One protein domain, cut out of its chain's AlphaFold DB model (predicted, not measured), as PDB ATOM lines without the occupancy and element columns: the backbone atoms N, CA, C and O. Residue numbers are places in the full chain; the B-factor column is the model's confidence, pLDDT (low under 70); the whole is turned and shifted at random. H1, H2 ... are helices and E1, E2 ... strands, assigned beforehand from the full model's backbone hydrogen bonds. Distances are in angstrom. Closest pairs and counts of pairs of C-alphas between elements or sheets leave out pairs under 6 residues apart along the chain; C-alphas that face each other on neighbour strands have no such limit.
ATOM      1  N   SER A  23     479.332 447.490 348.867       70.69
ATOM      2  CA  SER A  23     479.509 446.048 349.084       70.69
ATOM      3  C   SER A  23     478.355 445.363 349.835       70.69
ATOM      4  O   SER A  23     478.212 444.147 349.725       70.69
ATOM      5  N   GLU A  24     477.501 446.103 350.552       76.19
ATOM      6  CA  GLU A  24     476.329 445.540 351.247       76.19
ATOM      7  C   GLU A  24     475.024 445.685 350.449       76.19
ATOM      8  O   GLU A  24     474.096 444.909 350.672       76.19
ATOM      9  N   PHE A  25     474.918 446.616 349.493       84.00
ATOM     10  CA  PHE A  25     473.665 446.860 348.755       84.00
ATOM     11  C   PHE A  25     473.083 445.614 348.039       84.00
ATOM     12  O   PHE A  25     471.872 445.377 348.149       84.00
ATOM     13  N   PRO A  26     473.888 444.708 347.430       85.75
ATOM     14  CA  PRO A  26     473.380 443.445 346.876       85.75
ATOM     15  C   PRO A  26     472.658 442.547 347.898       85.75
ATOM     16  O   PRO A  26     471.817 441.721 347.525       85.75
ATOM     17  N   ARG A  27     472.974 442.685 349.193       81.38
ATOM     18  CA  ARG A  27     472.368 441.921 350.293       81.38
ATOM     19  C   ARG A  27     470.929 442.356 350.565       81.38
ATOM     20  O   ARG A  27     470.108 441.496 350.888       81.38
ATOM     21  N   GLN A  28     470.613 443.647 350.405       80.94
ATOM     22  CA  GLN A  28     469.238 444.137 350.520       80.94
ATOM     23  C   GLN A  28     468.388 443.614 349.359       80.94
ATOM     24  O   GLN A  28     467.373 442.964 349.608       80.94
ATOM     25  N   VAL A  29     468.829 443.804 348.110       83.88
ATOM     26  CA  VAL A  29     468.071 443.366 346.920       83.88
ATOM     27  C   VAL A  29     467.771 441.867 346.964       83.88
ATOM     28  O   VAL A  29     466.635 441.465 346.731       83.88
ATOM     29  N   ARG A  30     468.740 441.030 347.365       83.88
ATOM     30  CA  ARG A  30     468.558 439.568 347.500       83.88
ATOM     31  C   ARG A  30     467.571 439.155 348.605       83.88
ATOM     32  O   ARG A  30     467.105 438.014 348.617       83.88
ATOM     33  N   LYS A  31     467.286 440.032 349.572       80.25
ATOM     34  CA  LYS A  31     466.209 439.826 350.550       80.25
ATOM     35  C   LYS A  31     464.874 440.342 350.011       80.25
ATOM     36  O   LYS A  31     463.893 439.620 350.134       80.25
ATOM     37  N   VAL A  32     464.844 441.527 349.393       81.50
ATOM     38  CA  VAL A  32     463.629 442.112 348.794       81.50
ATOM     39  C   VAL A  32     463.056 441.194 347.711       81.50
ATOM     40  O   VAL A  32     461.865 440.899 347.740       81.50
ATOM     41  N   SER A  33     463.897 440.638 346.832       81.12
ATOM     42  CA  SER A  33     463.468 439.753 345.739       81.12
ATOM     43  C   SER A  33     462.751 438.476 346.192       81.12
ATOM     44  O   SER A  33     462.012 437.893 345.410       81.12
ATOM     45  N   ARG A  34     462.892 438.057 347.458       82.06
ATOM     46  CA  ARG A  34     462.151 436.912 348.027       82.06
ATOM     47  C   ARG A  34     460.664 437.200 348.245       82.06
ATOM     48  O   ARG A  34     459.893 436.266 348.432       82.06
ATOM     49  N   PHE A  35     460.282 438.475 348.258       76.50
ATOM     50  CA  PHE A  35     458.908 438.946 348.439       76.50
ATOM     51  C   PHE A  35     458.281 439.458 347.131       76.50
ATOM     52  O   PHE A  35     457.100 439.806 347.113       76.50
ATOM     53  N   VAL A  36     459.056 439.502 346.042       76.81
ATOM     54  CA  VAL A  36     458.611 439.936 344.714       76.81
ATOM     55  C   VAL A  36     458.166 438.708 343.921       76.81
ATOM     56  O   VAL A  36     458.958 437.806 343.662       76.81
ATOM     57  N   THR A  37     456.885 438.660 343.561       74.31
ATOM     58  CA  THR A  37     456.313 437.652 342.657       74.31
ATOM     59  C   THR A  37     456.425 438.112 341.198       74.31
ATOM     60  O   THR A  37     456.624 439.298 340.950       74.31
ATOM     61  N   GLU A  38     456.302 437.197 340.226       67.88
ATOM     62  CA  GLU A  38     456.484 437.485 338.783       67.88
ATOM     63  C   GLU A  38     455.570 438.603 338.234       67.88
ATOM     64  O   GLU A  38     455.866 439.190 337.198       67.88
ATOM     65  N   ASP A  39     454.476 438.916 338.933       76.56
ATOM     66  CA  ASP A  39     453.493 439.956 338.614       76.56
ATOM     67  C   ASP A  39     453.760 441.322 339.285       76.56
ATOM     68  O   ASP A  39     452.931 442.225 339.164       76.56
ATOM     69  N   LYS A  40     454.863 441.490 340.032       75.62
ATOM     70  CA  LYS A  40     455.114 442.686 340.859       75.62
ATOM     71  C   LYS A  40     456.499 443.282 340.653       75.62
ATOM     72  O   LYS A  40     457.482 442.576 340.465       75.62
ATOM     73  N   THR A  41     456.578 444.598 340.822       80.69
ATOM     74  CA  THR A  41     457.828 445.366 340.774       80.69
ATOM     75  C   THR A  41     458.142 445.933 342.156       80.69
ATOM     76  O   THR A  41     457.254 446.450 342.836       80.69
ATOM     77  N   ALA A  42     459.402 445.848 342.587       83.19
ATOM     78  CA  ALA A  42     459.853 446.498 343.815       83.19
ATOM     79  C   ALA A  42     460.067 448.002 343.586       83.19
ATOM     80  O   ALA A  42     460.768 448.391 342.651       83.19
ATOM     81  N   VAL A  43     459.511 448.828 344.475       85.44
ATOM     82  CA  VAL A  43     459.793 450.266 344.562       85.44
ATOM     83  C   VAL A  43     460.475 450.542 345.898       85.44
ATOM     84  O   VAL A  43     460.035 450.042 346.933       85.44
ATOM     85  N   TYR A  44     461.540 451.336 345.875       87.56
ATOM     86  CA  TYR A  44     462.308 451.723 347.052       87.56
ATOM     87  C   TYR A  44     461.998 453.177 347.409       87.56
ATOM     88  O   TYR A  44     462.133 454.061 346.571       87.56
ATOM     89  N   GLY A  45     461.590 453.435 348.648       84.69
ATOM     90  CA  GLY A  45     461.473 454.786 349.196       84.69
ATOM     91  C   GLY A  45     462.674 455.059 350.083       84.69
ATOM     92  O   GLY A  45     462.916 454.289 351.013       84.69
ATOM     93  N   LEU A  46     463.430 456.114 349.790       82.19
ATOM     94  CA  LEU A  46     464.612 456.493 350.560       82.19
ATOM     95  C   LEU A  46     464.398 457.869 351.182       82.19
ATOM     96  O   LEU A  46     464.047 458.819 350.490       82.19
ATOM     97  N   GLU A  47     464.618 457.974 352.490       75.94
ATOM     98  CA  GLU A  47     464.655 459.262 353.180       75.94
ATOM     99  C   GLU A  47     465.976 459.969 352.843       75.94
ATOM    100  O   GLU A  47     467.050 459.401 353.053       75.94
ATOM    101  N   ASN A  48     465.897 461.196 352.316       67.19
ATOM    102  CA  ASN A  48     467.056 461.978 351.866       67.19
ATOM    103  C   ASN A  48     467.881 461.257 350.772       67.19
ATOM    104  O   ASN A  48     469.088 461.019 350.925       67.19
ATOM    105  N   ALA A  49     467.230 460.913 349.652       67.19
ATOM    106  CA  ALA A  49     467.837 460.182 348.534       67.19
ATOM    107  C   ALA A  49     468.954 460.960 347.806       67.19
ATOM    108  O   ALA A  49     469.732 460.354 347.075       67.19
ATOM    109  N   CYS A  50     469.071 462.272 348.032       61.72
ATOM    110  CA  CYS A  50     470.151 463.116 347.500       61.72
ATOM    111  C   CYS A  50     471.283 463.388 348.517       61.72
ATOM    112  O   CYS A  50     472.308 463.963 348.154       61.72
ATOM    113  N   GLY A  51     471.119 462.975 349.780       64.44
ATOM    114  CA  GLY A  51     472.098 463.138 350.859       64.44
ATOM    115  C   GLY A  51     472.658 461.798 351.334       64.44
ATOM    116  O   GLY A  51     473.276 461.071 350.560       64.44
ATOM    117  N   TYR A  52     472.443 461.436 352.603       63.53
ATOM    118  CA  TYR A  52     472.957 460.173 353.161       63.53
ATOM    119  C   TYR A  52     472.414 458.917 352.448       63.53
ATOM    120  O   TYR A  52     473.095 457.892 352.432       63.53
ATOM    121  N   GLY A  53     471.232 458.989 351.821       68.31
ATOM    122  CA  GLY A  53     470.670 457.907 351.007       68.31
ATOM    123  C   GLY A  53     471.250 457.795 349.588       68.31
ATOM    124  O   GLY A  53     470.978 456.799 348.915       68.31
ATOM    125  N   ARG A  54     472.055 458.771 349.126       74.88
ATOM    126  CA  ARG A  54     472.485 458.898 347.718       74.88
ATOM    127  C   ARG A  54     473.183 457.661 347.166       74.88
ATOM    128  O   ARG A  54     472.820 457.207 346.086       74.88
ATOM    129  N   ALA A  55     474.146 457.096 347.892       70.12
ATOM    130  CA  ALA A  55     474.916 455.948 347.405       70.12
ATOM    131  C   ALA A  55     474.018 454.739 347.077       70.12
ATOM    132  O   ALA A  55     474.220 454.062 346.070       70.12
ATOM    133  N   LEU A  56     472.988 454.501 347.897       77.44
ATOM    134  CA  LEU A  56     471.999 453.453 347.661       77.44
ATOM    135  C   LEU A  56     471.005 453.842 346.555       77.44
ATOM    136  O   LEU A  56     470.637 452.984 345.756       77.44
ATOM    137  N   ALA A  57     470.596 455.114 346.481       78.31
ATOM    138  CA  ALA A  57     469.702 455.619 345.439       78.31
ATOM    139  C   ALA A  57     470.306 455.441 344.036       78.31
ATOM    140  O   ALA A  57     469.691 454.792 343.192       78.31
ATOM    141  N   VAL A  58     471.532 455.937 343.819       77.94
ATOM    142  CA  VAL A  58     472.275 455.804 342.552       77.94
ATOM    143  C   VAL A  58     472.411 454.330 342.169       77.94
ATOM    144  O   VAL A  58     471.999 453.932 341.083       77.94
ATOM    145  N   TRP A  59     472.897 453.493 343.090       82.81
ATOM    146  CA  TRP A  59     473.113 452.071 342.823       82.81
ATOM    147  C   TRP A  59     471.813 451.311 342.499       82.81
ATOM    148  O   TRP A  59     471.816 450.418 341.653       82.81
ATOM    149  N   LEU A  60     470.684 451.650 343.132       82.38
ATOM    150  CA  LEU A  60     469.384 451.051 342.807       82.38
ATOM    151  C   LEU A  60     468.878 451.490 341.424       82.38
ATOM    152  O   LEU A  60     468.395 450.644 340.666       82.38
ATOM    153  N   ILE A  61     469.031 452.773 341.077       84.06
ATOM    154  CA  ILE A  61     468.655 453.329 339.767       84.06
ATOM    155  C   ILE A  61     469.493 452.685 338.650       84.06
ATOM    156  O   ILE A  61     468.930 452.224 337.658       84.06
ATOM    157  N   GLU A  62     470.810 452.536 338.833       82.25
ATOM    158  CA  GLU A  62     471.700 451.827 337.894       82.25
ATOM    159  C   GLU A  62     471.295 450.365 337.643       82.25
ATOM    160  O   GLU A  62     471.572 449.812 336.578       82.25
ATOM    161  N   LYS A  63     470.673 449.702 338.627       84.31
ATOM    162  CA  LYS A  63     470.146 448.334 338.480       84.31
ATOM    163  C   LYS A  63     468.702 448.292 337.972       84.31
ATOM    164  O   LYS A  63     468.116 447.212 337.930       84.31
ATOM    165  N   GLY A  64     468.149 449.430 337.549       84.12
ATOM    166  CA  GLY A  64     466.817 449.538 336.959       84.12
ATOM    167  C   GLY A  64     465.670 449.442 337.967       84.12
ATOM    168  O   GLY A  64     464.542 449.154 337.569       84.12
ATOM    169  N   PHE A  65     465.926 449.651 339.262       87.06
ATOM    170  CA  PHE A  65     464.863 449.711 340.266       87.06
ATOM    171  C   PHE A  65     464.240 451.107 340.332       87.06
ATOM    172  O   PHE A  65     464.929 452.119 340.229       87.06
ATOM    173  N   HIS A  66     462.933 451.164 340.585       85.25
ATOM    174  CA  HIS A  66     462.253 452.426 340.861       85.25
ATOM    175  C   HIS A  66     462.599 452.910 342.271       85.25
ATOM    176  O   HIS A  66     462.386 452.187 343.251       85.25
ATOM    177  N   VAL A  67     463.097 454.141 342.370       88.75
ATOM    178  CA  VAL A  67     463.456 454.790 343.634       88.75
ATOM    179  C   VAL A  67     462.688 456.103 343.756       88.75
ATOM    180  O   VAL A  67     462.706 456.917 342.838       88.75
ATOM    181  N   LYS A  68     462.019 456.309 344.890       81.44
ATOM    182  CA  LYS A  68     461.313 457.540 345.261       81.44
ATOM    183  C   LYS A  68     462.086 458.271 346.353       81.44
ATOM    184  O   LYS A  68     462.505 457.636 347.327       81.44
ATOM    185  N   ASP A  69     462.226 459.588 346.223       83.12
ATOM    186  CA  ASP A  69     462.741 460.420 347.314       83.12
ATOM    187  C   ASP A  69     461.615 460.728 348.307       83.12
ATOM    188  O   ASP A  69     460.554 461.249 347.949       83.12
ATOM    189  N   VAL A  70     461.834 460.364 349.570       76.06
ATOM    190  CA  VAL A  70     460.887 460.576 350.664       76.06
ATOM    191  C   VAL A  70     461.378 461.750 351.497       76.06
ATOM    192  O   VAL A  70     462.334 461.641 352.266       76.06
ATOM    193  N   ASN A  71     460.690 462.884 351.365       77.06
ATOM    194  CA  ASN A  71     460.998 464.090 352.124       77.06
ATOM    195  C   ASN A  71     460.924 463.820 353.643       77.06
ATOM    196  O   ASN A  71     459.908 463.332 354.149       77.06
ATOM    197  N   THR A  72     461.985 464.194 354.363       72.69
ATOM    198  CA  THR A  72     462.170 463.984 355.812       72.69
ATOM    199  C   THR A  72     461.055 464.579 356.678       72.69
ATOM    200  O   THR A  72     460.795 464.097 357.783       72.69
ATOM    201  N   ALA A  73     460.352 465.607 356.194       73.06
ATOM    202  CA  ALA A  73     459.201 466.187 356.877       73.06
ATOM    203  C   ALA A  73     457.975 465.253 356.858       73.06
ATOM    204  O   ALA A  73     457.234 465.195 357.840       73.06
ATOM    205  N   LEU A  74     457.768 464.488 355.778       73.44
ATOM    206  CA  LEU A  74     456.629 463.570 355.644       73.44
ATOM    207  C   LEU A  74     456.796 462.354 356.560       73.44
ATOM    208  O   LEU A  74     455.893 462.022 357.327       73.44
ATOM    209  N   SER A  75     457.982 461.739 356.547       75.06
ATOM    210  CA  SER A  75     458.366 460.681 357.490       75.06
ATOM    211  C   SER A  75     458.344 461.187 358.937       75.06
ATOM    212  O   SER A  75     457.892 460.470 359.821       75.06
ATOM    213  N   TYR A  76     458.750 462.433 359.213       75.94
ATOM    214  CA  TYR A  76     458.662 463.032 360.553       75.94
ATOM    215  C   TYR A  76     457.220 463.204 361.057       75.94
ATOM    216  O   TYR A  76     456.932 462.862 362.206       75.94
ATOM    217  N   VAL A  77     456.299 463.676 360.211       76.75
ATOM    218  CA  VAL A  77     454.868 463.754 360.553       76.75
ATOM    219  C   VAL A  77     454.290 462.354 360.778       76.75
ATOM    220  O   VAL A  77     453.590 462.140 361.767       76.75
ATOM    221  N   GLN A  78     454.643 461.381 359.931       70.25
ATOM    222  CA  GLN A  78     454.239 459.985 360.110       70.25
ATOM    223  C   GLN A  78     454.772 459.408 361.432       70.25
ATOM    224  O   GLN A  78     453.999 458.808 362.179       70.25
ATOM    225  N   ARG A  79     456.043 459.666 361.785       75.44
ATOM    226  CA  ARG A  79     456.647 459.263 363.069       75.44
ATOM    227  C   ARG A  79     455.858 459.816 364.260       75.44
ATOM    228  O   ARG A  79     455.540 459.058 365.172       75.44
ATOM    229  N   LYS A  80     455.469 461.096 364.220       76.69
ATOM    230  CA  LYS A  80     454.681 461.772 365.271       76.69
ATOM    231  C   LYS A  80     453.207 461.356 365.371       76.69
ATOM    232  O   LYS A  80     452.539 461.782 366.310       76.69
ATOM    233  N   SER A  81     452.688 460.539 364.450       70.25
ATOM    234  CA  SER A  81     451.288 460.083 364.496       70.25
ATOM    235  C   SER A  81     450.997 459.024 365.573       70.25
ATOM    236  O   SER A  81     449.830 458.764 365.867       70.25
ATOM    237  N   VAL A  82     452.035 458.445 366.195       64.75
ATOM    238  CA  VAL A  82     451.931 457.417 367.246       64.75
ATOM    239  C   VAL A  82     452.743 457.848 368.480       64.75
ATOM    240  O   VAL A  82     453.849 458.370 368.317       64.75
ATOM    241  N   PRO A  83     452.254 457.638 369.720       55.12
ATOM    242  CA  PRO A  83     453.036 457.908 370.927       55.12
ATOM    243  C   PRO A  83     454.249 456.972 371.029       55.12
ATOM    244  O   PRO A  83     454.085 455.752 371.054       55.12
ATOM    245  N   MET A  84     455.459 457.527 371.139       57.09
ATOM    246  CA  MET A  84     456.697 456.750 371.255       57.09
ATOM    247  C   MET A  84     457.648 457.390 372.277       57.09
ATOM    248  O   MET A  84     457.896 458.592 372.226       57.09
ATOM    249  N   TYR A  85     458.158 456.590 373.220       47.56
ATOM    250  CA  TYR A  85     458.953 457.071 374.366       47.56
ATOM    251  C   TYR A  85     460.469 457.148 374.104       47.56
ATOM    252  O   TYR A  85     461.182 457.811 374.850       47.56
ATOM    253  N   GLN A  86     460.972 456.462 373.076       51.97
ATOM    254  CA  GLN A  86     462.389 456.418 372.692       51.97
ATOM    255  C   GLN A  86     462.497 456.360 371.164       51.97
ATOM    256  O   GLN A  86     461.565 455.897 370.510       51.97
ATOM    257  N   LYS A  87     463.615 456.817 370.586       56.59
ATOM    258  CA  LYS A  87     463.872 456.730 369.136       56.59
ATOM    259  C   LYS A  87     464.137 455.272 368.725       56.59
ATOM    260  O   LYS A  87     464.794 454.545 369.462       56.59
ATOM    261  N   SER A  88     463.650 454.850 367.555       76.19
ATOM    262  CA  SER A  88     463.844 453.488 367.039       76.19
ATOM    263  C   SER A  88     464.018 453.487 365.522       76.19
ATOM    264  O   SER A  88     463.086 453.831 364.797       76.19
ATOM    265  N   ASP A  89     465.175 453.030 365.039       72.38
ATOM    266  CA  ASP A  89     465.492 452.987 363.603       72.38
ATOM    267  C   ASP A  89     464.523 452.081 362.812       72.38
ATOM    268  O   ASP A  89     464.177 452.382 361.669       72.38
ATOM    269  N   SER A  90     464.009 451.014 363.441       72.69
ATOM    270  CA  SER A  90     462.947 450.154 362.886       72.69
ATOM    271  C   SER A  90     461.676 450.950 362.571       72.69
ATOM    272  O   SER A  90     461.057 450.746 361.527       72.69
ATOM    273  N   TYR A  91     461.267 451.832 363.487       72.31
ATOM    274  CA  TYR A  91     460.064 452.649 363.329       72.31
ATOM    275  C   TYR A  91     460.306 453.835 362.390       72.31
ATOM    276  O   TYR A  91     459.427 454.178 361.601       72.31
ATOM    277  N   ASP A  92     461.511 454.409 362.399       70.81
ATOM    278  CA  ASP A  92     461.904 455.437 361.435       70.81
ATOM    279  C   ASP A  92     461.840 454.881 359.996       70.81
ATOM    280  O   ASP A  92     461.242 455.512 359.122       70.81
ATOM    281  N   ALA A  93     462.340 453.660 359.763       76.56
ATOM    282  CA  ALA A  93     462.226 452.965 358.479       76.56
ATOM    283  C   ALA A  93     460.772 452.596 358.112       76.56
ATOM    284  O   ALA A  93     460.378 452.685 356.947       76.56
ATOM    285  N   GLU A  94     459.950 452.205 359.090       77.81
ATOM    286  CA  GLU A  94     458.530 451.900 358.878       77.81
ATOM    287  C   GLU A  94     457.719 453.153 358.509       77.81
ATOM    288  O   GLU A  94     456.884 453.101 357.606       77.81
ATOM    289  N   ALA A  95     458.017 454.307 359.112       76.00
ATOM    290  CA  ALA A  95     457.399 455.579 358.753       76.00
ATOM    291  C   ALA A  95     457.708 455.990 357.300       76.00
ATOM    292  O   ALA A  95     456.808 456.436 356.586       76.00
ATOM    293  N   VAL A  96     458.945 455.785 356.833       79.12
ATOM    294  CA  VAL A  96     459.336 456.006 355.426       79.12
ATOM    295  C   VAL A  96     458.576 455.060 354.489       79.12
ATOM    296  O   VAL A  96     458.036 455.503 353.473       79.12
ATOM    297  N   ALA A  97     458.455 453.778 354.849       82.00
ATOM    298  CA  ALA A  97     457.694 452.798 354.073       82.00
ATOM    299  C   ALA A  97     456.188 453.124 354.010       82.00
ATOM    300  O   ALA A  97     455.571 452.981 352.955       82.00
ATOM    301  N   LEU A  98     455.590 453.610 355.103       78.44
ATOM    302  CA  LEU A  98     454.188 454.036 355.136       78.44
ATOM    303  C   LEU A  98     453.937 455.276 354.268       78.44
ATOM    304  O   LEU A  98     452.936 455.319 353.552       78.44
ATOM    305  N   VAL A  99     454.844 456.260 354.274       77.94
ATOM    306  CA  VAL A  99     454.760 457.416 353.361       77.94
ATOM    307  C   VAL A  99     454.860 456.957 351.904       77.94
ATOM    308  O   VAL A  99     454.035 457.368 351.090       77.94
ATOM    309  N   LEU A 100     455.791 456.049 351.584       83.25
ATOM    310  CA  LEU A 100     455.915 455.470 350.243       83.25
ATOM    311  C   LEU A 100     454.619 454.785 349.785       83.25
ATOM    312  O   LEU A 100     454.143 455.063 348.690       83.25
ATOM    313  N   ILE A 101     454.029 453.922 350.618       82.81
ATOM    314  CA  ILE A 101     452.800 453.184 350.278       82.81
ATOM    315  C   ILE A 101     451.611 454.137 350.085       82.81
ATOM    316  O   ILE A 101     450.835 453.970 349.146       82.81
ATOM    317  N   ASN A 102     451.465 455.146 350.949       80.06
ATOM    318  CA  ASN A 102     450.320 456.061 350.925       80.06
ATOM    319  C   ASN A 102     450.435 457.180 349.871       80.06
ATOM    320  O   ASN A 102     449.430 457.813 349.542       80.06
ATOM    321  N   MET A 103     451.645 457.473 349.379       82.38
ATOM    322  CA  MET A 103     451.920 458.624 348.508       82.38
ATOM    323  C   MET A 103     452.704 458.271 347.234       82.38
ATOM    324  O   MET A 103     453.195 459.183 346.576       82.38
ATOM    325  N   LEU A 104     452.795 456.990 346.853       82.94
ATOM    326  CA  LEU A 104     453.589 456.498 345.715       82.94
ATOM    327  C   LEU A 104     453.450 457.346 344.436       82.94
ATOM    328  O   LEU A 104     454.457 457.765 343.867       82.94
ATOM    329  N   ASP A 105     452.213 457.652 344.034       83.38
ATOM    330  CA  ASP A 105     451.896 458.416 342.814       83.38
ATOM    331  C   ASP A 105     452.200 459.925 342.924       83.38
ATOM    332  O   ASP A 105     452.146 460.651 341.933       83.38
ATOM    333  N   LYS A 106     452.473 460.418 344.139       83.50
ATOM    334  CA  LYS A 106     452.736 461.834 344.454       83.50
ATOM    335  C   LYS A 106     454.194 462.111 344.817       83.50
ATOM    336  O   LYS A 106     454.589 463.274 344.846       83.50
ATOM    337  N   LEU A 107     454.967 461.079 345.149       82.19
ATOM    338  CA  LEU A 107     456.377 461.218 345.491       82.19
ATOM    339  C   LEU A 107     457.217 461.389 344.214       82.19
ATOM    340  O   LEU A 107     457.000 460.653 343.240       82.19
ATOM    341  N   PRO A 108     458.187 462.320 344.207       84.12
ATOM    342  CA  PRO A 108     459.124 462.445 343.102       84.12
ATOM    343  C   PRO A 108     459.979 461.178 342.995       84.12
ATOM    344  O   PRO A 108     460.310 460.539 343.999       84.12
ATOM    345  N   ASP A 109     460.345 460.813 341.768       85.44
ATOM    346  CA  ASP A 109     461.434 459.859 341.568       85.44
ATOM    347  C   ASP A 109     462.733 460.463 342.115       85.44
ATOM    348  O   ASP A 109     462.947 461.675 342.046       85.44
ATOM    349  N   ALA A 110     463.586 459.627 342.701       79.19
ATOM    350  CA  ALA A 110     464.882 460.076 343.179       79.19
ATOM    351  C   ALA A 110     465.761 460.438 341.976       79.19
ATOM    352  O   ALA A 110     466.038 459.594 341.125       79.19
ATOM    353  N   ILE A 111     466.215 461.689 341.930       73.19
ATOM    354  CA  ILE A 111     467.154 462.199 340.927       73.19
ATOM    355  C   ILE A 111     468.374 462.728 341.693       73.19
ATOM    356  O   ILE A 111     468.412 463.911 342.036       73.19
ATOM    357  N   PRO A 112     469.352 461.868 342.034       63.34
ATOM    358  CA  PRO A 112     470.578 462.321 342.672       63.34
ATOM    359  C   PRO A 112     471.395 463.123 341.649       63.34
ATOM    360  O   PRO A 112     471.966 462.549 340.726       63.34
ATOM    361  N   ASP A 113     471.414 464.453 341.781       54.19
ATOM    362  CA  ASP A 113     472.270 465.314 340.958       54.19
ATOM    363  C   ASP A 113     473.659 465.428 341.589       54.19
ATOM    364  O   ASP A 113     473.880 466.079 342.619       54.19
TER     365      ASP A 113
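What this domain is: This is residues 23 to 113 of the 781 residues of the protein "Transposase" of Enterocloster clostridioformis (UniProt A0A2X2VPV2). Two short parallel strands, E1 and E2, make a small core, with H2 packed on one side and the longest helix, H4, on the other. H3 follows E2 at one end and packs crosswise on H4, while H1 lies off to one side near H2, and residues 34 to 40 stick out. The printed part has 91 residues, with four named helices and two named strands in the order H1, E1, H2, E2, H3, H4. It is mostly helix and compact, with a radius of gyration of the C-alphas of 13.5 A and spans of 37 by 31 by 29 A.

Where its parts are: H1, residues 25 to 35, begins at C-alpha 25 (473.665, 446.860, 348.755) and is 16.7 A long. E1 is residues 43 to 47, 13.4 A. H2 is residues 54 to 62, 12.1 A. E2 is residues 66 to 70, 12.8 A. H3 is residues 72 to 79, 10.3 A. H4, residues 89 to 103, is 21.1 A long and ends at C-alpha 103 (451.920, 458.624, 348.508).

How they stand to each other: E1 and E2 are parallel at 27 degrees; N 44 and O 66 are 2.9 A apart, and N 68 and O 44 2.8 A, within hydrogen-bond range. E1, H2 and E2 form a strand-helix-strand unit, two parallel neighbour strands with a helix between, and its crossover is right-handed. The closest C-alphas of H2 and E2 are those of Ala 57 and Val 67, 6.6 A. Those of E1 and H4 are Gly 45 and Leu 100, 5.7 A. H3 and H4 touch, about perpendicular at 76 degrees, closest at the C-alphas of Ser 75 and Val 96, 5.2 A. H1 and H2 are close but not clearly touching, closest at the C-alphas of Phe 25 and Leu 56, 6.9 A. H2 and H4 are apart. Every O i to N i+4 pair is within hydrogen-bond range in H2, H3 and H4, and 5 of 7 in H1.

The domain as a whole: The two C-alphas farthest apart, those of Glu 38 and Tyr 85, are 40.7 A apart. The printed part has no cut, and no link is long. Mean pLDDT of the printed part is 76.2; residue 38 and residues 48 to 53, 82 to 87 and 112 to 113 are under 70.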